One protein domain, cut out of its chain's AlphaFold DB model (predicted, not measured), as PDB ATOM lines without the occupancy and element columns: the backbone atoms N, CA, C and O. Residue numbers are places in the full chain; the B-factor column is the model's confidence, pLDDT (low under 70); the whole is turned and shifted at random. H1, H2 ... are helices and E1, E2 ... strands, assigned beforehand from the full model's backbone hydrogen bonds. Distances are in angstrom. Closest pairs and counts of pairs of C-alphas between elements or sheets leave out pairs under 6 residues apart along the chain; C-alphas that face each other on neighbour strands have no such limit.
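AT A GLANCE: This is residues 186 to 232 and 246 to 352 of the 366 residues of the protein "Patatin-like phospholipase family protein" of Nitrospira sp (UniProt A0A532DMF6). What shape do these atoms make? A two-stranded ribbon, E1 beside E2, runs through the middle, with the long helix H3 over one face, chiefly over E2, and H5 and H6 following each other over the other. Short H1 and H2 sit at H3's side of the ribbon, and H4 packs on H5 near one end of the elongated whole. What is it built of? The printed part has 154 residues with six named helices and two named strands, in the order H1 H2 E1 H3 E2 H4 H5 H6; the class is mixed, and the sheet, order E1, E2, is parallel. It is only just loose, close to compact, with a radius of gyration of the C-alphas of 18.4 A and spans of 60 by 38 by 23 A.

HOW THE PARTS SIT: How do the strands pair? E1, residues 214 to 223, and E2, residues 286 to 298, are parallel neighbours at 10 degrees, with N 219 and O 293 at 2.8 A and N 291 and O 215 at 3.2 A, within hydrogen-bond range. E2 bends by 104 degrees at residue 289. Where are H3, residues 246 to 276, and H1, residues 190 to 199? The closest C-alphas of H3 and E2 are those of Arg 272 and Ile 292, 6.5 A apart. H1 and H3 only just touch, with 3 pairs of C-alphas within 8 A, the closest Arg 190 and Thr 260 at 6.0 A, through residues 260 to 267 of H3 alone; H1 and H2, residues 202 to 208, touch only at the corner, with C-alphas 196 and 202 at 5.7 A. What of H4, residues 305 to 311, H5, residues 322 to 338, and H6, residues 340 to 352? The closest C-alphas to E2 are Leu 335 to Ala 297, 5.2 A, for H5 and Glu 341 to Ile 295, 5.7 A, for H6. H4 and H5 only just touch, with 3 pairs within 8 A, the closest Leu 311 and Leu 328 at 7.2 A, through residues 324 to 328 of H5 alone. Are the helix backbones complete? Every O i to N i+4 pair is within hydrogen-bond range in H1, H2, H4, H5 and H6, and 25 of 27 are in H3.

IN THESE COORDINATES: Where do the strands begin? C-alpha 214 of E1 is at (22.579, -16.839, -59.219); E1 is 25.7 A long and E2 28.0 A. How long are the longer helices? H3 measures 45.1 A, H5 24.4 A and H6 18.5 A, ending at C-alpha 352, (28.659, -9.711, -69.458).

THE WHOLE: How large is it? The two farthest C-alphas, those of Gln 232 and Gly 281, are 60.9 A apart. Is it unbroken? Residues 233 to 245 are not printed, and C-alphas 232 and 246 are 12.4 A apart across the cut; of the links printed whole, none is long. Is confidence low anywhere? No printed residue is under 70.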
ATOM      1  N   ASN A 186      18.243  -2.526 -37.126       91.00
ATOM      2  CA  ASN A 186      18.047  -1.275 -37.865       91.00
ATOM      3  C   ASN A 186      18.455  -1.372 -39.341       91.00
ATOM      4  O   ASN A 186      17.806  -0.802 -40.211       91.00
ATOM      5  N   VAL A 187      19.496  -2.149 -39.643       91.12
ATOM      6  CA  VAL A 187      20.053  -2.261 -41.002       91.12
ATOM      7  C   VAL A 187      19.411  -3.375 -41.838       91.12
ATOM      8  O   VAL A 187      19.714  -3.522 -43.021       91.12
ATOM      9  N   GLY A 188      18.566  -4.217 -41.234       90.94
ATOM     10  CA  GLY A 188      17.868  -5.336 -41.883       90.94
ATOM     11  C   GLY A 188      18.768  -6.511 -42.287       90.94
ATOM     12  O   GLY A 188      18.282  -7.555 -42.733       90.94
ATOM     13  N   MET A 189      20.088  -6.373 -42.149       93.31
ATOM     14  CA  MET A 189      21.060  -7.378 -42.576       93.31
ATOM     15  C   MET A 189      21.217  -8.521 -41.570       93.31
ATOM     16  O   MET A 189      21.671  -9.610 -41.933       93.31
ATOM     17  N   ARG A 190      20.797  -8.328 -40.314       92.94
ATOM     18  CA  ARG A 190      20.845  -9.395 -39.310       92.94
ATOM     19  C   ARG A 190      19.933 -10.552 -39.702       92.94
ATOM     20  O   ARG A 190      20.267 -11.712 -39.456       92.94
ATOM     21  N   SER A 191      18.838 -10.246 -40.402       92.19
ATOM     22  CA  SER A 191      17.956 -11.238 -41.023       92.19
ATOM     23  C   SER A 191      18.685 -12.250 -41.904       92.19
ATOM     24  O   SER A 191      18.413 -13.451 -41.814       92.19
ATOM     25  N   ILE A 192      19.653 -11.794 -42.698       94.12
ATOM     26  CA  ILE A 192      20.421 -12.630 -43.621       94.12
ATOM     27  C   ILE A 192      21.352 -13.548 -42.826       94.12
ATOM     28  O   ILE A 192      21.375 -14.759 -43.061       94.12
ATOM     29  N   LEU A 193      22.073 -12.994 -41.849       95.00
ATOM     30  CA  LEU A 193      22.997 -13.739 -40.991       95.00
ATOM     31  C   LEU A 193      22.279 -14.817 -40.166       95.00
ATOM     32  O   LEU A 193      22.687 -15.978 -40.169       95.00
ATOM     33  N   GLU A 194      21.193 -14.458 -39.481       94.31
ATOM     34  CA  GLU A 194      20.439 -15.382 -38.628       94.31
ATOM     35  C   GLU A 194      19.707 -16.448 -39.441       94.31
ATOM     36  O   GLU A 194      19.686 -17.612 -39.038       94.31
ATOM     37  N   THR A 195      19.145 -16.089 -40.599       93.38
ATOM     38  CA  THR A 195      18.510 -17.069 -41.491       93.38
ATOM     39  C   THR A 195      19.544 -18.049 -42.029       93.38
ATOM     40  O   THR A 195      19.309 -19.255 -41.985       93.38
ATOM     41  N   THR A 196      20.712 -17.558 -42.450       95.25
ATOM     42  CA  THR A 196      21.807 -18.419 -42.914       95.25
ATOM     43  C   THR A 196      22.280 -19.354 -41.804       95.25
ATOM     44  O   THR A 196      22.432 -20.550 -42.028       95.25
ATOM     45  N   ALA A 197      22.426 -18.850 -40.575       95.31
ATOM     46  CA  ALA A 197      22.808 -19.657 -39.419       95.31
ATOM     47  C   ALA A 197      21.735 -20.687 -39.007       95.31
ATOM     48  O   ALA A 197      22.078 -21.766 -38.517       95.31
ATOM     49  N   LEU A 198      20.451 -20.364 -39.187       95.31
ATOM     50  CA  LEU A 198      19.325 -21.257 -38.912       95.31
ATOM     51  C   LEU A 198      19.218 -22.383 -39.946       95.31
ATOM     52  O   LEU A 198      18.947 -23.529 -39.587       95.31
ATOM     53  N   VAL A 199      19.386 -22.048 -41.226       94.44
ATOM     54  CA  VAL A 199      19.283 -22.998 -42.340       94.44
ATOM     55  C   VAL A 199      20.538 -23.868 -42.430       94.44
ATOM     56  O   VAL A 199      20.415 -25.077 -42.602       94.44
ATOM     57  N   GLY A 200      21.717 -23.275 -42.245       92.50
ATOM     58  CA  GLY A 200      23.009 -23.959 -42.180       92.50
ATOM     59  C   GLY A 200      24.089 -23.238 -42.981       92.50
ATOM     60  O   GLY A 200      25.174 -22.985 -42.461       92.50
ATOM     61  N   ASP A 201      23.780 -22.873 -44.224       92.38
ATOM     62  CA  ASP A 201      24.709 -22.232 -45.152       92.38
ATOM     63  C   ASP A 201      23.979 -21.351 -46.187       92.38
ATOM     64  O   ASP A 201      22.744 -21.317 -46.263       92.38
ATOM     65  N   LEU A 202      24.761 -20.587 -46.960       93.94
ATOM     66  CA  LEU A 202      24.249 -19.636 -47.949       93.94
ATOM     67  C   LEU A 202      23.515 -20.342 -49.104       93.94
ATOM     68  O   LEU A 202      22.455 -19.893 -49.533       93.94
ATOM     69  N   GLU A 203      24.060 -21.461 -49.579       93.25
ATOM     70  CA  GLU A 203      23.519 -22.280 -50.671       93.25
ATOM     71  C   GLU A 203      22.097 -22.758 -50.341       93.25
ATOM     72  O   GLU A 203      21.141 -22.433 -51.046       93.25
ATOM     73  N   SER A 204      21.945 -23.445 -49.214       93.25
ATOM     74  CA  SER A 204      20.689 -23.966 -48.681       93.25
ATOM     75  C   SER A 204      19.686 -22.845 -48.389       93.25
ATOM     76  O   SER A 204      18.480 -23.015 -48.576       93.25
ATOM     77  N   THR A 205      20.166 -21.669 -47.970       94.06
ATOM     78  CA  THR A 205      19.313 -20.493 -47.739       94.06
ATOM     79  C   THR A 205      18.677 -20.010 -49.038       94.06
ATOM     80  O   THR A 205      17.457 -19.852 -49.101       94.06
ATOM     81  N   PHE A 206      19.459 -19.839 -50.106       93.75
ATOM     82  CA  PHE A 206      18.927 -19.411 -51.402       93.75
ATOM     83  C   PHE A 206      18.120 -20.505 -52.112       93.75
ATOM     84  O   PHE A 206      17.135 -20.188 -52.781       93.75
ATOM     85  N   GLN A 207      18.455 -21.782 -51.904       93.19
ATOM     86  CA  GLN A 207      17.613 -22.909 -52.317       93.19
ATOM     87  C   GLN A 207      16.225 -22.840 -51.667       93.19
ATOM     88  O   GLN A 207      15.213 -22.956 -52.357       93.19
ATOM     89  N   MET A 208      16.162 -22.582 -50.356       90.62
ATOM     90  CA  MET A 208      14.905 -22.429 -49.614       90.62
ATOM     91  C   MET A 208      14.082 -21.220 -50.081       90.62
ATOM     92  O   MET A 208      12.854 -21.258 -50.045       90.62
ATOM     93  N   LEU A 209      14.740 -20.170 -50.578       88.62
ATOM     94  CA  LEU A 209      14.089 -19.016 -51.210       88.62
ATOM     95  C   LEU A 209      13.676 -19.267 -52.675       88.62
ATOM     96  O   LEU A 209      13.140 -18.368 -53.321       88.62
ATOM     97  N   GLY A 210      13.909 -20.469 -53.211       89.62
ATOM     98  CA  GLY A 210      13.537 -20.846 -54.576       89.62
ATOM     99  C   GLY A 210      14.421 -20.228 -55.660       89.62
ATOM    100  O   GLY A 210      14.033 -20.210 -56.832       89.62
ATOM    101  N   ALA A 211      15.597 -19.707 -55.298       91.00
ATOM    102  CA  ALA A 211      16.526 -19.141 -56.261       91.00
ATOM    103  C   ALA A 211      17.128 -20.237 -57.152       91.00
ATOM    104  O   ALA A 211      17.409 -21.354 -56.716       91.00
ATOM    105  N   LYS A 212      17.337 -19.904 -58.427       89.31
ATOM    106  CA  LYS A 212      17.976 -20.776 -59.413       89.31
ATOM    107  C   LYS A 212      18.974 -19.943 -60.201       89.31
ATOM    108  O   LYS A 212      18.599 -18.879 -60.684       89.31
ATOM    109  N   LYS A 213      20.199 -20.452 -60.355       92.50
ATOM    110  CA  LYS A 213      21.261 -19.859 -61.179       92.50
ATOM    111  C   LYS A 213      21.537 -18.383 -60.841       92.50
ATOM    112  O   LYS A 213      21.231 -17.476 -61.607       92.50
ATOM    113  N   ILE A 214      22.119 -18.148 -59.673       94.88
ATOM    114  CA  ILE A 214      22.579 -16.839 -59.219       94.88
ATOM    115  C   ILE A 214      23.972 -16.588 -59.804       94.88
ATOM    116  O   ILE A 214      24.925 -17.265 -59.425       94.88
ATOM    117  N   ASN A 215      24.087 -15.618 -60.712       93.88
ATOM    118  CA  ASN A 215      25.372 -15.138 -61.243       93.88
ATOM    119  C   ASN A 215      25.963 -14.006 -60.394       93.88
ATOM    120  O   ASN A 215      27.168 -13.925 -60.192       93.88
ATOM    121  N   LYS A 216      25.115 -13.121 -59.873       95.81
ATOM    122  CA  LYS A 216      25.528 -11.967 -59.071       95.81
ATOM    123  C   LYS A 216      24.591 -11.858 -57.881       95.81
ATOM    124  O   LYS A 216      23.377 -11.759 -58.064       95.81
ATOM    125  N   LEU A 217      25.141 -11.902 -56.673       96.81
ATOM    126  CA  LEU A 217      24.395 -11.659 -55.444       96.81
ATOM    127  C   LEU A 217      24.759 -10.278 -54.913       96.81
ATOM    128  O   LEU A 217      25.888 -10.056 -54.496       96.81
ATOM    129  N   VAL A 218      23.807  -9.351 -54.931       97.25
ATOM    130  CA  VAL A 218      24.038  -7.968 -54.508       97.25
ATOM    131  C   VAL A 218      23.304  -7.716 -53.202       97.25
ATOM    132  O   VAL A 218      22.081  -7.827 -53.135       97.25
ATOM    133  N   TYR A 219      24.061  -7.352 -52.177       96.88
ATOM    134  CA  TYR A 219      23.554  -6.798 -50.936       96.88
ATOM    135  C   TYR A 219      23.744  -5.282 -50.987       96.88
ATOM    136  O   TYR A 219      24.873  -4.800 -50.969       96.88
ATOM    137  N   LEU A 220      22.640  -4.544 -51.082       96.00
ATOM    138  CA  LEU A 220      22.619  -3.089 -50.969       96.00
ATOM    139  C   LEU A 220      22.066  -2.735 -49.593       96.00
ATOM    140  O   LEU A 220      20.876  -2.924 -49.340       96.00
ATOM    141  N   MET A 221      22.934  -2.251 -48.713       94.75
ATOM    142  CA  MET A 221      22.544  -1.746 -47.404       94.75
ATOM    143  C   MET A 221      22.400  -0.229 -47.489       94.75
ATOM    144  O   MET A 221      23.306   0.449 -47.968       94.75
ATOM    145  N   VAL A 222      21.267   0.297 -47.031       92.88
ATOM    146  CA  VAL A 222      21.004   1.737 -46.951       92.88
ATOM    147  C   VAL A 222      20.715   2.065 -45.496       92.88
ATOM    148  O   VAL A 222      19.842   1.432 -44.903       92.88
ATOM    149  N   SER A 223      21.436   3.024 -44.919       91.50
ATOM    150  CA  SER A 223      21.219   3.455 -43.535       91.50
ATOM    151  C   SER A 223      21.216   4.971 -43.425       91.50
ATOM    152  O   SER A 223      22.149   5.641 -43.867       91.50
ATOM    153  N   ALA A 224      20.170   5.495 -42.790       88.44
ATOM    154  CA  ALA A 224      20.056   6.895 -42.395       88.44
ATOM    155  C   ALA A 224      20.250   7.075 -40.879       88.44
ATOM    156  O   ALA A 224      19.700   7.998 -40.287       88.44
ATOM    157  N   GLU A 225      20.973   6.152 -40.235       85.19
ATOM    158  CA  GLU A 225      21.288   6.247 -38.811       85.19
ATOM    159  C   GLU A 225      22.100   7.513 -38.513       85.19
ATOM    160  O   GLU A 225      23.107   7.787 -39.166       85.19
ATOM    161  N   THR A 226      21.644   8.269 -37.518       80.38
ATOM    162  CA  THR A 226      22.235   9.534 -37.078       80.38
ATOM    163  C   THR A 226      23.111   9.341 -35.844       80.38
ATOM    164  O   THR A 226      22.835   8.493 -34.990       80.38
ATOM    165  N   ALA A 227      24.130  10.182 -35.686       73.06
ATOM    166  CA  ALA A 227      24.956  10.192 -34.484       73.06
ATOM    167  C   ALA A 227      24.269  10.939 -33.317       73.06
ATOM    168  O   ALA A 227      23.517  11.887 -33.539       73.06
ATOM    169  N   PRO A 228      24.547  10.569 -32.050       73.94
ATOM    170  CA  PRO A 228      24.122  11.371 -30.910       73.94
ATOM    171  C   PRO A 228      24.719  12.787 -30.959       73.94
ATOM    172  O   PRO A 228      25.935  12.949 -31.065       73.94
ATOM    173  N   ASP A 229      23.878  13.809 -30.797       75.56
ATOM    174  CA  ASP A 229      24.313  15.207 -30.720       75.56
ATOM    175  C   ASP A 229      24.996  15.498 -29.371       75.56
ATOM    176  O   ASP A 229      24.356  15.638 -28.323       75.56
ATOM    177  N   LEU A 230      26.329  15.591 -29.402       78.06
ATOM    178  CA  LEU A 230      27.160  15.828 -28.219       78.06
ATOM    179  C   LEU A 230      26.912  17.197 -27.572       78.06
ATOM    180  O   LEU A 230      27.173  17.355 -26.376       78.06
ATOM    181  N   ASN A 231      26.362  18.174 -28.304       80.06
ATOM    182  CA  ASN A 231      26.081  19.500 -27.751       80.06
ATOM    183  C   ASN A 231      25.042  19.436 -26.621       80.06
ATOM    184  O   ASN A 231      25.100  20.232 -25.680       80.06
ATOM    185  N   GLN A 232      24.158  18.432 -26.651       74.62
ATOM    186  CA  GLN A 232      23.146  18.178 -25.617       74.62
ATOM    187  C   GLN A 232      23.727  17.692 -24.280       74.62
ATOM    188  O   GLN A 232      22.985  17.598 -23.298       74.62
ATOM    189  N   ARG A 246      15.079   8.323 -24.721       85.62
ATOM    190  CA  ARG A 246      15.655   8.340 -26.072       85.62
ATOM    191  C   ARG A 246      17.004   7.617 -26.107       85.62
ATOM    192  O   ARG A 246      17.180   6.723 -26.920       85.62
ATOM    193  N   ALA A 247      17.905   7.905 -25.167       86.62
ATOM    194  CA  ALA A 247      19.194   7.217 -25.099       86.62
ATOM    195  C   ALA A 247      19.046   5.692 -24.927       86.62
ATOM    196  O   ALA A 247      19.780   4.930 -25.548       86.62
ATOM    197  N   LEU A 248      18.081   5.225 -24.122       88.69
ATOM    198  CA  LEU A 248      17.798   3.790 -23.954       88.69
ATOM    199  C   LEU A 248      17.312   3.106 -25.244       88.69
ATOM    200  O   LEU A 248      17.507   1.901 -25.385       88.69
ATOM    201  N   ILE A 249      16.693   3.859 -26.155       87.06
ATOM    202  CA  ILE A 249      16.245   3.392 -27.474       87.06
ATOM    203  C   ILE A 249      17.412   3.420 -28.470       87.06
ATOM    204  O   ILE A 249      17.671   2.416 -29.128       87.06
ATOM    205  N   ASP A 250      18.150   4.529 -28.534       85.69
ATOM    206  CA  ASP A 250      19.199   4.752 -29.538       85.69
ATOM    207  C   ASP A 250      20.447   3.884 -29.292       85.69
ATOM    208  O   ASP A 250      21.079   3.401 -30.228       85.69
ATOM    209  N   MET A 251      20.811   3.640 -28.027       85.12
ATOM    210  CA  MET A 251      21.998   2.846 -27.676       85.12
ATOM    211  C   MET A 251      22.018   1.434 -28.295       85.12
ATOM    212  O   MET A 251      23.028   1.095 -28.920       85.12
ATOM    213  N   PRO A 252      20.988   0.578 -28.112       86.25
ATOM    214  CA  PRO A 252      20.985  -0.753 -28.713       86.25
ATOM    215  C   PRO A 252      20.933  -0.699 -30.242       86.25
ATOM    216  O   PRO A 252      21.643  -1.481 -30.871       86.25
ATOM    217  N   ILE A 253      20.178   0.244 -30.824       86.62
ATOM    218  CA  ILE A 253      20.097   0.460 -32.277       86.62
ATOM    219  C   ILE A 253      21.503   0.665 -32.847       86.62
ATOM    220  O   ILE A 253      21.976  -0.157 -33.632       86.62
ATOM    221  N   ASN A 254      22.217   1.681 -32.357       86.19
ATOM    222  CA  ASN A 254      23.507   2.060 -32.925       86.19
ATOM    223  C   ASN A 254      24.572   0.972 -32.721       86.19
ATOM    224  O   ASN A 254      25.382   0.679 -33.604       86.19
ATOM    225  N   ARG A 255      24.573   0.314 -31.553       86.25
ATOM    226  CA  ARG A 255      25.513  -0.785 -31.280       86.25
ATOM    227  C   ARG A 255      25.256  -1.987 -32.181       86.25
ATOM    228  O   ARG A 255      26.205  -2.528 -32.746       86.25
ATOM    229  N   TYR A 256      23.998  -2.386 -32.351       88.25
ATOM    230  CA  TYR A 256      23.657  -3.531 -33.188       88.25
ATOM    231  C   TYR A 256      23.843  -3.264 -34.676       88.25
ATOM    232  O   TYR A 256      24.243  -4.196 -35.377       88.25
ATOM    233  N   SER A 257      23.629  -2.042 -35.162       91.75
ATOM    234  CA  SER A 257      23.950  -1.672 -36.545       91.75
ATOM    235  C   SER A 257      25.429  -1.886 -36.857       91.75
ATOM    236  O   SER A 257      25.759  -2.596 -37.809       91.75
ATOM    237  N   ILE A 258      26.322  -1.347 -36.015       90.75
ATOM    238  CA  ILE A 258      27.777  -1.485 -36.183       90.75
ATOM    239  C   ILE A 258      28.187  -2.960 -36.128       90.75
ATOM    240  O   ILE A 258      28.895  -3.442 -37.016       90.75
ATOM    241  N   ASP A 259      27.721  -3.698 -35.117       92.81
ATOM    242  CA  ASP A 259      28.051  -5.118 -34.967       92.81
ATOM    243  C   ASP A 259      27.564  -5.937 -36.172       92.81
ATOM    244  O   ASP A 259      28.304  -6.763 -36.712       92.81
ATOM    245  N   THR A 260      26.336  -5.688 -36.632       93.81
ATOM    246  CA  THR A 260      25.743  -6.380 -37.784       93.81
ATOM    247  C   THR A 260      26.522  -6.082 -39.059       93.81
ATOM    248  O   THR A 260      26.814  -7.008 -39.815       93.81
ATOM    249  N   LEU A 261      26.930  -4.830 -39.277       94.00
ATOM    250  CA  LEU A 261      27.756  -4.446 -40.419       94.00
ATOM    251  C   LEU A 261      29.103  -5.184 -40.416       94.00
ATOM    252  O   LEU A 261      29.509  -5.749 -41.433       94.00
ATOM    253  N   GLN A 262      29.792  -5.229 -39.274       94.50
ATOM    254  CA  GLN A 262      31.077  -5.929 -39.152       94.50
ATOM    255  C   GLN A 262      30.932  -7.442 -39.368       94.50
ATOM    256  O   GLN A 262      31.769  -8.074 -40.019       94.50
ATOM    257  N   LEU A 263      29.855  -8.035 -38.854       95.06
ATOM    258  CA  LEU A 263      29.554  -9.451 -39.056       95.06
ATOM    259  C   LEU A 263      29.199  -9.762 -40.510       95.06
ATOM    260  O   LEU A 263      29.671 -10.772 -41.031       95.06
ATOM    261  N   MET A 264      28.443  -8.892 -41.182       95.88
ATOM    262  CA  MET A 264      28.139  -9.028 -42.608       95.88
ATOM    263  C   MET A 264      29.398  -9.002 -43.463       95.88
ATOM    264  O   MET A 264      29.573  -9.892 -44.291       95.88
ATOM    265  N   HIS A 265      30.315  -8.059 -43.229       95.38
ATOM    266  CA  HIS A 265      31.589  -8.015 -43.952       95.38
ATOM    267  C   HIS A 265      32.364  -9.333 -43.826       95.38
ATOM    268  O   HIS A 265      32.813  -9.891 -44.829       95.38
ATOM    269  N   ARG A 266      32.469  -9.873 -42.604       96.19
ATOM    270  CA  ARG A 266      33.131 -11.165 -42.360       96.19
ATOM    271  C   ARG A 266      32.402 -12.320 -43.046       96.19
ATOM    272  O   ARG A 266      33.048 -13.161 -43.668       96.19
ATOM    273  N   ALA A 267      31.073 -12.351 -42.960       96.06
ATOM    274  CA  ALA A 267      30.256 -13.382 -43.588       96.06
ATOM    275  C   ALA A 267      30.414 -13.369 -45.114       96.06
ATOM    276  O   ALA A 267      30.637 -14.415 -45.711       96.06
ATOM    277  N   ILE A 268      30.397 -12.192 -45.744       96.56
ATOM    278  CA  ILE A 268      30.585 -12.036 -47.190       96.56
ATOM    279  C   ILE A 268      31.982 -12.485 -47.623       96.56
ATOM    280  O   ILE A 268      32.099 -13.215 -48.606       96.56
ATOM    281  N   GLN A 269      33.035 -12.108 -46.890       95.94
ATOM    282  CA  GLN A 269      34.393 -12.591 -47.166       95.94
ATOM    283  C   GLN A 269      34.455 -14.123 -47.119       95.94
ATOM    284  O   GLN A 269      34.988 -14.752 -48.034       95.94
ATOM    285  N   GLN A 270      33.855 -14.728 -46.093       95.50
ATOM    286  CA  GLN A 270      33.789 -16.179 -45.959       95.50
ATOM    287  C   GLN A 270      32.983 -16.829 -47.093       95.50
ATOM    288  O   GLN A 270      33.433 -17.812 -47.682       95.50
ATOM    289  N   TRP A 271      31.813 -16.287 -47.431       96.06
ATOM    290  CA  TRP A 271      30.954 -16.820 -48.485       96.06
ATOM    291  C   TRP A 271      31.593 -16.711 -49.871       96.06
ATOM    292  O   TRP A 271      31.495 -17.658 -50.645       96.06
ATOM    293  N   ARG A 272      32.314 -15.623 -50.176       95.00
ATOM    294  CA  ARG A 272      33.084 -15.507 -51.428       95.00
ATOM    295  C   ARG A 272      34.124 -16.621 -51.552       95.00
ATOM    296  O   ARG A 272      34.197 -17.269 -52.592       95.00
ATOM    297  N   VAL A 273      34.877 -16.894 -50.484       94.25
ATOM    298  CA  VAL A 273      35.856 -17.996 -50.465       94.25
ATOM    299  C   VAL A 273      35.163 -19.347 -50.669       94.25
ATOM    300  O   VAL A 273      35.636 -20.161 -51.457       94.25
ATOM    301  N   GLN A 274      34.017 -19.578 -50.019       92.38
ATOM    302  CA  GLN A 274      33.241 -20.814 -50.182       92.38
ATOM    303  C   GLN A 274      32.716 -21.002 -51.611       92.38
ATOM    304  O   GLN A 274      32.770 -22.115 -52.132       92.38
ATOM    305  N   LEU A 275      32.248 -19.931 -52.262       91.50
ATOM    306  CA  LEU A 275      31.812 -19.976 -53.659       91.50
ATOM    307  C   LEU A 275      32.977 -20.312 -54.602       91.50
ATOM    308  O   LEU A 275      32.818 -21.157 -55.482       91.50
ATOM    309  N   GLN A 276      34.156 -19.722 -54.378       89.50
ATOM    310  CA  GLN A 276      35.361 -19.972 -55.181       89.50
ATOM    311  C   GLN A 276      35.940 -21.381 -54.984       89.50
ATOM    312  O   GLN A 276      36.459 -21.976 -55.924       89.50
ATOM    313  N   GLN A 277      35.859 -21.922 -53.767       89.38
ATOM    314  CA  GLN A 277      36.383 -23.248 -53.417       89.38
ATOM    315  C   GLN A 277      35.367 -24.380 -53.627       89.38
ATOM    316  O   GLN A 277      35.629 -25.528 -53.259       89.38
ATOM    317  N   ARG A 278      34.199 -24.081 -54.202       86.31
ATOM    318  CA  ARG A 278      33.149 -25.072 -54.419       86.31
ATOM    319  C   ARG A 278      33.644 -26.189 -55.357       86.31
ATOM    320  O   ARG A 278      34.151 -25.893 -56.441       86.31
ATOM    321  N   PRO A 279      33.446 -27.473 -55.003       82.31
ATOM    322  CA  PRO A 279      33.841 -28.585 -55.860       82.31
ATOM    323  C   PRO A 279      33.142 -28.556 -57.221       82.31
ATOM    324  O   PRO A 279      31.934 -28.325 -57.324       82.31
ATOM    325  N   THR A 280      33.904 -28.839 -58.273       76.56
ATOM    326  CA  THR A 280      33.384 -28.971 -59.636       76.56
ATOM    327  C   THR A 280      32.461 -30.188 -59.740       76.56
ATOM    328  O   THR A 280      32.775 -31.265 -59.243       76.56
ATOM    329  N   GLY A 281      31.305 -30.022 -60.393       73.19
ATOM    330  CA  GLY A 281      30.354 -31.112 -60.655       73.19
ATOM    331  C   GLY A 281      29.247 -31.312 -59.613       73.19
ATOM    332  O   GLY A 281      28.361 -32.131 -59.847       73.19
ATOM    333  N   MET A 282      29.228 -30.560 -58.506       79.00
ATOM    334  CA  MET A 282      28.057 -30.518 -57.620       79.00
ATOM    335  C   MET A 282      26.997 -29.538 -58.133       79.00
ATOM    336  O   MET A 282      27.310 -28.422 -58.546       79.00
ATOM    337  N   SER A 283      25.729 -29.956 -58.074       85.19
ATOM    338  CA  SER A 283      24.592 -29.072 -58.337       85.19
ATOM    339  C   SER A 283      24.558 -27.964 -57.294       85.19
ATOM    340  O   SER A 283      24.585 -28.250 -56.099       85.19
ATOM    341  N   SER A 284      24.457 -26.712 -57.731       91.38
ATOM    342  CA  SER A 284      24.251 -25.594 -56.817       91.38
ATOM    343  C   SER A 284      23.503 -24.444 -57.484       91.38
ATOM    344  O   SER A 284      23.470 -24.319 -58.711       91.38
ATOM    345  N   VAL A 285      22.839 -23.636 -56.658       94.56
ATOM    346  CA  VAL A 285      22.047 -22.484 -57.092       94.56
ATOM    347  C   VAL A 285      22.917 -21.341 -57.573       94.56
ATOM    348  O   VAL A 285      22.414 -20.509 -58.318       94.56
ATOM    349  N   PHE A 286      24.197 -21.303 -57.205       94.50
ATOM    350  CA  PHE A 286      25.155 -20.310 -57.675       94.50
ATOM    351  C   PHE A 286      25.869 -20.784 -58.947       94.50
ATOM    352  O   PHE A 286      26.290 -21.941 -59.072       94.50
ATOM    353  N   ALA A 287      26.020 -19.881 -59.913       92.31
ATOM    354  CA  ALA A 287      26.809 -20.129 -61.114       92.31
ATOM    355  C   ALA A 287      28.301 -20.373 -60.770       92.31
ATOM    356  O   ALA A 287      28.754 -19.988 -59.693       92.31
ATOM    357  N   PRO A 288      29.083 -21.052 -61.632       89.38
ATOM    358  CA  PRO A 288      30.525 -21.261 -61.424       89.38
ATOM    359  C   PRO A 288      31.333 -19.981 -61.196       89.38
ATOM    360  O   PRO A 288      32.279 -19.994 -60.419       89.38
ATOM    361  N   ASP A 289      30.933 -18.899 -61.847       89.19
ATOM    362  CA  ASP A 289      31.521 -17.562 -61.800       89.19
ATOM    363  C   ASP A 289      30.732 -16.603 -60.892       89.19
ATOM    364  O   ASP A 289      30.865 -15.383 -61.002       89.19
ATOM    365  N   ALA A 290      29.883 -17.148 -60.013       93.88
ATOM    366  CA  ALA A 290      29.061 -16.335 -59.140       93.88
ATOM    367  C   ALA A 290      29.905 -15.516 -58.166       93.88
ATOM    368  O   ALA A 290      30.829 -16.034 -57.537       93.88
ATOM    369  N   ASP A 291      29.526 -14.254 -57.986       94.62
ATOM    370  CA  ASP A 291      30.175 -13.369 -57.027       94.62
ATOM    371  C   ASP A 291      29.155 -12.588 -56.194       94.62
ATOM    372  O   ASP A 291      27.994 -12.405 -56.580       94.62
ATOM    373  N   ILE A 292      29.602 -12.147 -55.023       97.06
ATOM    374  CA  ILE A 292      28.822 -11.394 -54.047       97.06
ATOM    375  C   ILE A 292      29.316  -9.950 -54.058       97.06
ATOM    376  O   ILE A 292      30.521  -9.727 -54.033       97.06
ATOM    377  N   TYR A 293      28.417  -8.974 -54.022       97.50
ATOM    378  CA  TYR A 293      28.704  -7.540 -53.936       97.50
ATOM    379  C   TYR A 293      28.031  -7.003 -52.681       97.50
ATOM    380  O   TYR A 293      26.873  -7.334 -52.424       97.50
ATOM    381  N   PHE A 294      28.751  -6.206 -51.900       97.19
ATOM    382  CA  PHE A 294      28.202  -5.551 -50.717       97.19
ATOM    383  C   PHE A 294      28.416  -4.055 -50.847       97.19
ATOM    384  O   PHE A 294      29.550  -3.595 -50.809       97.19
ATOM    385  N   ILE A 295      27.319  -3.342 -51.053       97.06
ATOM    386  CA  ILE A 295      27.289  -1.904 -51.291       97.06
ATOM    387  C   ILE A 295      26.726  -1.262 -50.032       97.06
ATOM    388  O   ILE A 295      25.616  -1.608 -49.611       97.06
ATOM    389  N   ASN A 296      27.487  -0.346 -49.440       94.75
ATOM    390  CA  ASN A 296      27.112   0.323 -48.202       94.75
ATOM    391  C   ASN A 296      26.784   1.797 -48.474       94.75
ATOM    392  O   ASN A 296      27.667   2.645 -48.512       94.75
ATOM    393  N   ALA A 297      25.498   2.107 -48.623       94.88
ATOM    394  CA  ALA A 297      24.997   3.471 -48.762       94.88
ATOM    395  C   ALA A 297      24.487   3.997 -47.408       94.88
ATOM    396  O   ALA A 297      23.295   4.267 -47.237       94.88
ATOM    397  N   SER A 298      25.390   4.097 -46.430       93.19
ATOM    398  CA  SER A 298      25.093   4.667 -45.109       93.19
ATOM    399  C   SER A 298      25.534   6.124 -45.020       93.19
ATOM    400  O   SER A 298      26.566   6.486 -45.576       93.19
ATOM    401  N   LEU A 299      24.801   6.952 -44.268       92.75
ATOM    402  CA  LEU A 299      25.194   8.350 -44.031       92.75
ATOM    403  C   LEU A 299      26.571   8.483 -43.359       92.75
ATOM    404  O   LEU A 299      27.259   9.469 -43.586       92.75
ATOM    405  N   THR A 300      27.008   7.469 -42.606       89.50
ATOM    406  CA  THR A 300      28.354   7.383 -42.007       89.50
ATOM    407  C   THR A 300      29.485   7.236 -43.027       89.50
ATOM    408  O   THR A 300      30.651   7.321 -42.662       89.50
ATOM    409  N   GLU A 301      29.168   6.943 -44.289       92.50
ATOM    410  CA  GLU A 301      30.153   6.802 -45.371       92.50
ATOM    411  C   GLU A 301      30.291   8.100 -46.191       92.50
ATOM    412  O   GLU A 301      31.002   8.135 -47.199       92.50
ATOM    413  N   VAL A 302      29.598   9.178 -45.798       93.69
ATOM    414  CA  VAL A 302      29.730  10.485 -46.448       93.69
ATOM    415  C   VAL A 302      31.119  11.049 -46.148       93.69
ATOM    416  O   VAL A 302      31.511  11.211 -45.003       93.69
ATOM    417  N   THR A 303      31.880  11.356 -47.199       92.19
ATOM    418  CA  THR A 303      33.278  11.801 -47.067       92.19
ATOM    419  C   THR A 303      33.431  13.291 -46.774       92.19
ATOM    420  O   THR A 303      34.479  13.713 -46.291       92.19
ATOM    421  N   ASP A 304      32.436  14.102 -47.140       93.75
ATOM    422  CA  ASP A 304      32.413  15.525 -46.804       93.75
ATOM    423  C   ASP A 304      31.939  15.680 -45.358       93.75
ATOM    424  O   ASP A 304      30.781  15.414 -45.046       93.75
ATOM    425  N   SER A 305      32.842  16.108 -44.479       91.31
ATOM    426  CA  SER A 305      32.584  16.220 -43.043       91.31
ATOM    427  C   SER A 305      31.494  17.233 -42.683       91.31
ATOM    428  O   SER A 305      30.832  17.069 -41.662       91.31
ATOM    429  N   GLU A 306      31.333  18.305 -43.465       92.44
ATOM    430  CA  GLU A 306      30.298  19.312 -43.193       92.44
ATOM    431  C   GLU A 306      28.923  18.776 -43.599       92.44
ATOM    432  O   GLU A 306      27.961  18.867 -42.830       92.44
ATOM    433  N   GLU A 307      28.860  18.135 -44.766       93.12
ATOM    434  CA  GLU A 307      27.665  17.444 -45.240       93.12
ATOM    435  C   GLU A 307      27.257  16.315 -44.289       93.12
ATOM    436  O   GLU A 307      26.097  16.235 -43.888       93.12
ATOM    437  N   GLU A 308      28.212  15.475 -43.885       92.88
ATOM    438  CA  GLU A 308      28.000  14.395 -42.924       92.88
ATOM    439  C   GLU A 308      27.440  14.955 -41.615       92.88
ATOM    440  O   GLU A 308      26.380  14.521 -41.169       92.88
ATOM    441  N   ALA A 309      28.087  15.965 -41.025       89.81
ATOM    442  CA  ALA A 309      27.620  16.577 -39.785       89.81
ATOM    443  C   ALA A 309      26.201  17.143 -39.920       89.81
ATOM    444  O   ALA A 309      25.409  17.045 -38.981       89.81
ATOM    445  N   ARG A 310      25.849  17.717 -41.073       90.75
ATOM    446  CA  ARG A 310      24.491  18.207 -41.309       90.75
ATOM    447  C   ARG A 310      23.481  17.065 -41.401       90.75
ATOM    448  O   ARG A 310      22.465  17.115 -40.715       90.75
ATOM    449  N   LEU A 311      23.761  16.035 -42.199       92.88
ATOM    450  CA  LEU A 311      22.878  14.876 -42.372       92.88
ATOM    451  C   LEU A 311      22.703  14.095 -41.060       92.88
ATOM    452  O   LEU A 311      21.597  13.670 -40.735       92.88
ATOM    453  N   MET A 312      23.768  13.981 -40.264       90.25
ATOM    454  CA  MET A 312      23.757  13.343 -38.944       90.25
ATOM    455  C   MET A 312      22.942  14.107 -37.896       90.25
ATOM    456  O   MET A 312      22.607  13.533 -36.865       90.25
ATOM    457  N   ASN A 313      22.624  15.381 -38.139       88.25
ATOM    458  CA  ASN A 313      21.804  16.202 -37.249       88.25
ATOM    459  C   ASN A 313      20.332  16.286 -37.679       88.25
ATOM    460  O   ASN A 313      19.543  16.951 -37.002       88.25
ATOM    461  N   ILE A 314      19.940  15.611 -38.766       89.12
ATOM    462  CA  ILE A 314      18.533  15.509 -39.164       89.12
ATOM    463  C   ILE A 314      17.771  14.782 -38.056       89.12
ATOM    464  O   ILE A 314      18.108  13.668 -37.659       89.12
ATOM    465  N   ALA A 315      16.732  15.420 -37.524       80.81
ATOM    466  CA  ALA A 315      15.992  14.859 -36.405       80.81
ATOM    467  C   ALA A 315      15.180  13.625 -36.833       80.81
ATOM    468  O   ALA A 315      14.399  13.679 -37.780       80.81
ATOM    469  N   THR A 316      15.266  12.540 -36.059       76.62
ATOM    470  CA  THR A 316      14.401  11.359 -36.218       76.62
ATOM    471  C   THR A 316      12.966  11.682 -35.792       76.62
ATOM    472  O   THR A 316      12.549  11.440 -34.656       76.62
ATOM    473  N   ASN A 317      12.202  12.281 -36.697       80.69
ATOM    474  CA  ASN A 317      10.806  12.658 -36.508       80.69
ATOM    475  C   ASN A 317       9.958  12.194 -37.712       80.69
ATOM    476  O   ASN A 317      10.386  11.384 -38.534       80.69
ATOM    477  N   MET A 318       8.712  12.666 -37.792       85.31
ATOM    478  CA  MET A 318       7.785  12.324 -38.876       85.31
ATOM    479  C   MET A 318       7.689  13.432 -39.940       85.31
ATOM    480  O   MET A 318       6.674  13.537 -40.623       85.31
ATOM    481  N   ALA A 319       8.679  14.314 -40.056       90.19
ATOM    482  CA  ALA A 319       8.641  15.415 -41.011       90.19
ATOM    483  C   ALA A 319      10.047  15.917 -41.347       90.19
ATOM    484  O   ALA A 319      10.755  16.418 -40.480       90.19
ATOM    485  N   LEU A 320      10.391  15.869 -42.628       91.75
ATOM    486  CA  LEU A 320      11.602  16.487 -43.156       91.75
ATOM    487  C   LEU A 320      11.250  17.827 -43.805       91.75
ATOM    488  O   LEU A 320      10.162  17.991 -44.369       91.75
ATOM    489  N   THR A 321      12.161  18.787 -43.720       93.50
ATOM    490  CA  THR A 321      12.116  20.004 -44.532       93.50
ATOM    491  C   THR A 321      12.461  19.686 -45.985       93.50
ATOM    492  O   THR A 321      13.117  18.689 -46.283       93.50
ATOM    493  N   ASP A 322      12.038  20.555 -46.904       93.88
ATOM    494  CA  ASP A 322      12.337  20.380 -48.328       93.88
ATOM    495  C   ASP A 322      13.844  20.326 -48.612       93.88
ATOM    496  O   ASP A 322      14.276  19.531 -49.444       93.88
ATOM    497  N   GLU A 323      14.624  21.120 -47.877       94.62
ATOM    498  CA  GLU A 323      16.085  21.151 -47.946       94.62
ATOM    499  C   GLU A 323      16.702  19.835 -47.439       94.62
ATOM    500  O   GLU A 323      17.548  19.252 -48.113       94.62
ATOM    501  N   GLU A 324      16.248  19.307 -46.297       94.19
ATOM    502  CA  GLU A 324      16.712  18.004 -45.794       94.19
ATOM    503  C   GLU A 324      16.411  16.871 -46.783       94.19
ATOM    504  O   GLU A 324      17.257  16.000 -46.993       94.19
ATOM    505  N   VAL A 325      15.236  16.888 -47.429       93.81
ATOM    506  CA  VAL A 325      14.884  15.916 -48.479       93.81
ATOM    507  C   VAL A 325      15.858  16.014 -49.654       93.81
ATOM    508  O   VAL A 325      16.396  14.987 -50.076       93.81
ATOM    509  N   ASP A 326      16.124  17.221 -50.158       94.69
ATOM    510  CA  ASP A 326      17.050  17.436 -51.276       94.69
ATOM    511  C   ASP A 326      18.459  16.923 -50.956       94.69
ATOM    512  O   ASP A 326      19.084  16.229 -51.767       94.69
ATOM    513  N   HIS A 327      18.945  17.202 -49.749       94.44
ATOM    514  CA  HIS A 327      20.270  16.776 -49.317       94.44
ATOM    515  C   HIS A 327      20.379  15.270 -49.102       94.44
ATOM    516  O   HIS A 327      21.357  14.671 -49.548       94.44
ATOM    517  N   LEU A 328      19.358  14.628 -48.531       94.12
ATOM    518  CA  LEU A 328      19.312  13.169 -48.413       94.12
ATOM    519  C   LEU A 328      19.294  12.480 -49.786       94.12
ATOM    520  O   LEU A 328      19.990  11.481 -49.983       94.12
ATOM    521  N   LEU A 329      18.537  13.013 -50.751       92.44
ATOM    522  CA  LEU A 329      18.495  12.481 -52.117       92.44
ATOM    523  C   LEU A 329      19.854  12.614 -52.818       92.44
ATOM    524  O   LEU A 329      20.330  11.659 -53.444       92.44
ATOM    525  N   LEU A 330      20.499  13.777 -52.691       94.25
ATOM    526  CA  LEU A 330      21.822  14.017 -53.258       94.25
ATOM    527  C   LEU A 330      22.880  13.108 -52.619       94.25
ATOM    528  O   LEU A 330      23.636  12.446 -53.337       94.25
ATOM    529  N   ALA A 331      22.894  13.027 -51.286       94.75
ATOM    530  CA  ALA A 331      23.812  12.188 -50.529       94.75
ATOM    531  C   ALA A 331      23.653  10.709 -50.895       94.75
ATOM    532  O   ALA A 331      24.641  10.057 -51.225       94.75
ATOM    533  N   GLY A 332      22.421  10.190 -50.951       93.62
ATOM    534  CA  GLY A 332      22.157   8.806 -51.356       93.62
ATOM    535  C   GLY A 332      22.670   8.484 -52.765       93.62
ATOM    536  O   GLY A 332      23.273   7.431 -52.987       93.62
ATOM    537  N   SER A 333      22.501   9.410 -53.717       93.44
ATOM    538  CA  SER A 333      23.048   9.271 -55.074       93.44
ATOM    539  C   SER A 333      24.581   9.249 -55.081       93.44
ATOM    540  O   SER A 333      25.179   8.425 -55.779       93.44
ATOM    541  N   HIS A 334      25.230  10.125 -54.309       95.12
ATOM    542  CA  HIS A 334      26.689  10.172 -54.203       95.12
ATOM    543  C   HIS A 334      27.264   8.924 -53.534       95.12
ATOM    544  O   HIS A 334      28.179   8.322 -54.090       95.12
ATOM    545  N   LEU A 335      26.692   8.508 -52.401       95.94
ATOM    546  CA  LEU A 335      27.078   7.299 -51.673       95.94
ATOM    547  C   LEU A 335      27.057   6.078 -52.594       95.94
ATOM    548  O   LEU A 335      28.051   5.371 -52.710       95.94
ATOM    549  N   LEU A 336      25.961   5.881 -53.333       95.56
ATOM    550  CA  LEU A 336      25.838   4.741 -54.237       95.56
ATOM    551  C   LEU A 336      26.816   4.811 -55.418       95.56
ATOM    552  O   LEU A 336      27.481   3.828 -55.727       95.56
ATOM    553  N   ARG A 337      26.911   5.956 -56.110       94.69
ATOM    554  CA  ARG A 337      27.736   6.080 -57.331       94.69
ATOM    555  C   ARG A 337      29.238   6.030 -57.051       94.69
ATOM    556  O   ARG A 337      30.004   5.622 -57.929       94.69
ATOM    557  N   ASN A 338      29.651   6.450 -55.859       94.94
ATOM    558  CA  ASN A 338      31.052   6.473 -55.452       94.94
ATOM    559  C   ASN A 338      31.482   5.204 -54.703       94.94
ATOM    560  O   ASN A 338      32.681   5.015 -54.506       94.94
ATOM    561  N   ASP A 339      30.546   4.321 -54.338       96.31
ATOM    562  CA  ASP A 339      30.859   3.038 -53.711       96.31
ATOM    563  C   ASP A 339      31.692   2.145 -54.669       96.31
ATOM    564  O   ASP A 339      31.277   1.876 -55.808       96.31
ATOM    565  N   PRO A 340      32.880   1.665 -54.245       96.19
ATOM    566  CA  PRO A 340      33.749   0.849 -55.094       96.19
ATOM    567  C   PRO A 340      33.126  -0.481 -55.540       96.19
ATOM    568  O   PRO A 340      33.390  -0.941 -56.655       96.19
ATOM    569  N   GLU A 341      32.300  -1.107 -54.698       96.50
ATOM    570  CA  GLU A 341      31.615  -2.362 -55.013       96.50
ATOM    571  C   GLU A 341      30.473  -2.136 -56.006       96.50
ATOM    572  O   GLU A 341      30.277  -2.964 -56.898       96.50
ATOM    573  N   PHE A 342      29.780  -0.996 -55.938       97.38
ATOM    574  CA  PHE A 342      28.809  -0.595 -56.954       97.38
ATOM    575  C   PHE A 342      29.491  -0.357 -58.306       97.38
ATOM    576  O   PHE A 342      29.064  -0.898 -59.327       97.38
ATOM    577  N   GLN A 343      30.605   0.377 -58.333       97.50
ATOM    578  CA  GLN A 343      31.374   0.587 -59.565       97.50
ATOM    579  C   GLN A 343      31.916  -0.726 -60.145       97.50
ATOM    580  O   GLN A 343      31.952  -0.905 -61.368       97.50
ATOM    581  N   ARG A 344      32.323  -1.666 -59.280       97.19
ATOM    582  CA  ARG A 344      32.717  -3.023 -59.676       97.19
ATOM    583  C   ARG A 344      31.548  -3.783 -60.295       97.19
ATOM    584  O   ARG A 344      31.703  -4.305 -61.393       97.19
ATOM    585  N   LEU A 345      30.382  -3.769 -59.651       97.00
ATOM    586  CA  LEU A 345      29.165  -4.404 -60.157       97.00
ATOM    587  C   LEU A 345      28.793  -3.896 -61.555       97.00
ATOM    588  O   LEU A 345      28.567  -4.698 -62.455       97.00
ATOM    589  N   ILE A 346      28.758  -2.577 -61.758       96.81
ATOM    590  CA  ILE A 346      28.390  -1.984 -63.053       96.81
ATOM    591  C   ILE A 346      29.374  -2.386 -64.160       96.81
ATOM    592  O   ILE A 346      28.951  -2.709 -65.271       96.81
ATOM    593  N   ARG A 347      30.679  -2.414 -63.867       96.38
ATOM    594  CA  ARG A 347      31.704  -2.875 -64.815       96.38
ATOM    595  C   ARG A 347      31.533  -4.353 -65.168       96.38
ATOM    596  O   ARG A 347      31.618  -4.702 -66.344       96.38
ATOM    597  N   ASP A 348      31.262  -5.200 -64.182       94.69
ATOM    598  CA  ASP A 348      31.083  -6.638 -64.400       94.69
ATOM    599  C   ASP A 348      29.824  -6.924 -65.236       94.69
ATOM    600  O   ASP A 348      29.889  -7.688 -66.198       94.69
ATOM    601  N   LEU A 349      28.713  -6.231 -64.955       94.44
ATOM    602  CA  LEU A 349      27.485  -6.313 -65.758       94.44
ATOM    603  C   LEU A 349      27.693  -5.812 -67.198       94.44
ATOM    604  O   LEU A 349      27.157  -6.393 -68.144       94.44
ATOM    605  N   GLY A 350      28.488  -4.754 -67.386       92.12
ATOM    606  CA  GLY A 350      28.849  -4.253 -68.714       92.12
ATOM    607  C   GLY A 350      29.658  -5.264 -69.534       92.12
ATOM    608  O   GLY A 350      29.393  -5.453 -70.721       92.12
ATOM    609  N   ASN A 351      30.603  -5.964 -68.901       88.81
ATOM    610  CA  ASN A 351      31.412  -6.996 -69.552       88.81
ATOM    611  C   ASN A 351      30.585  -8.235 -69.949       88.81
ATOM    612  O   ASN A 351      30.813  -8.826 -71.008       88.81
ATOM    613  N   GLU A 352      29.593  -8.617 -69.140       84.25
ATOM    614  CA  GLU A 352      28.659  -9.711 -69.458       84.25
ATOM    615  C   GLU A 352      27.765  -9.385 -70.664       84.25
ATOM    616  O   GLU A 352      27.556 -10.231 -71.541       84.25
TER     617      GLU A 352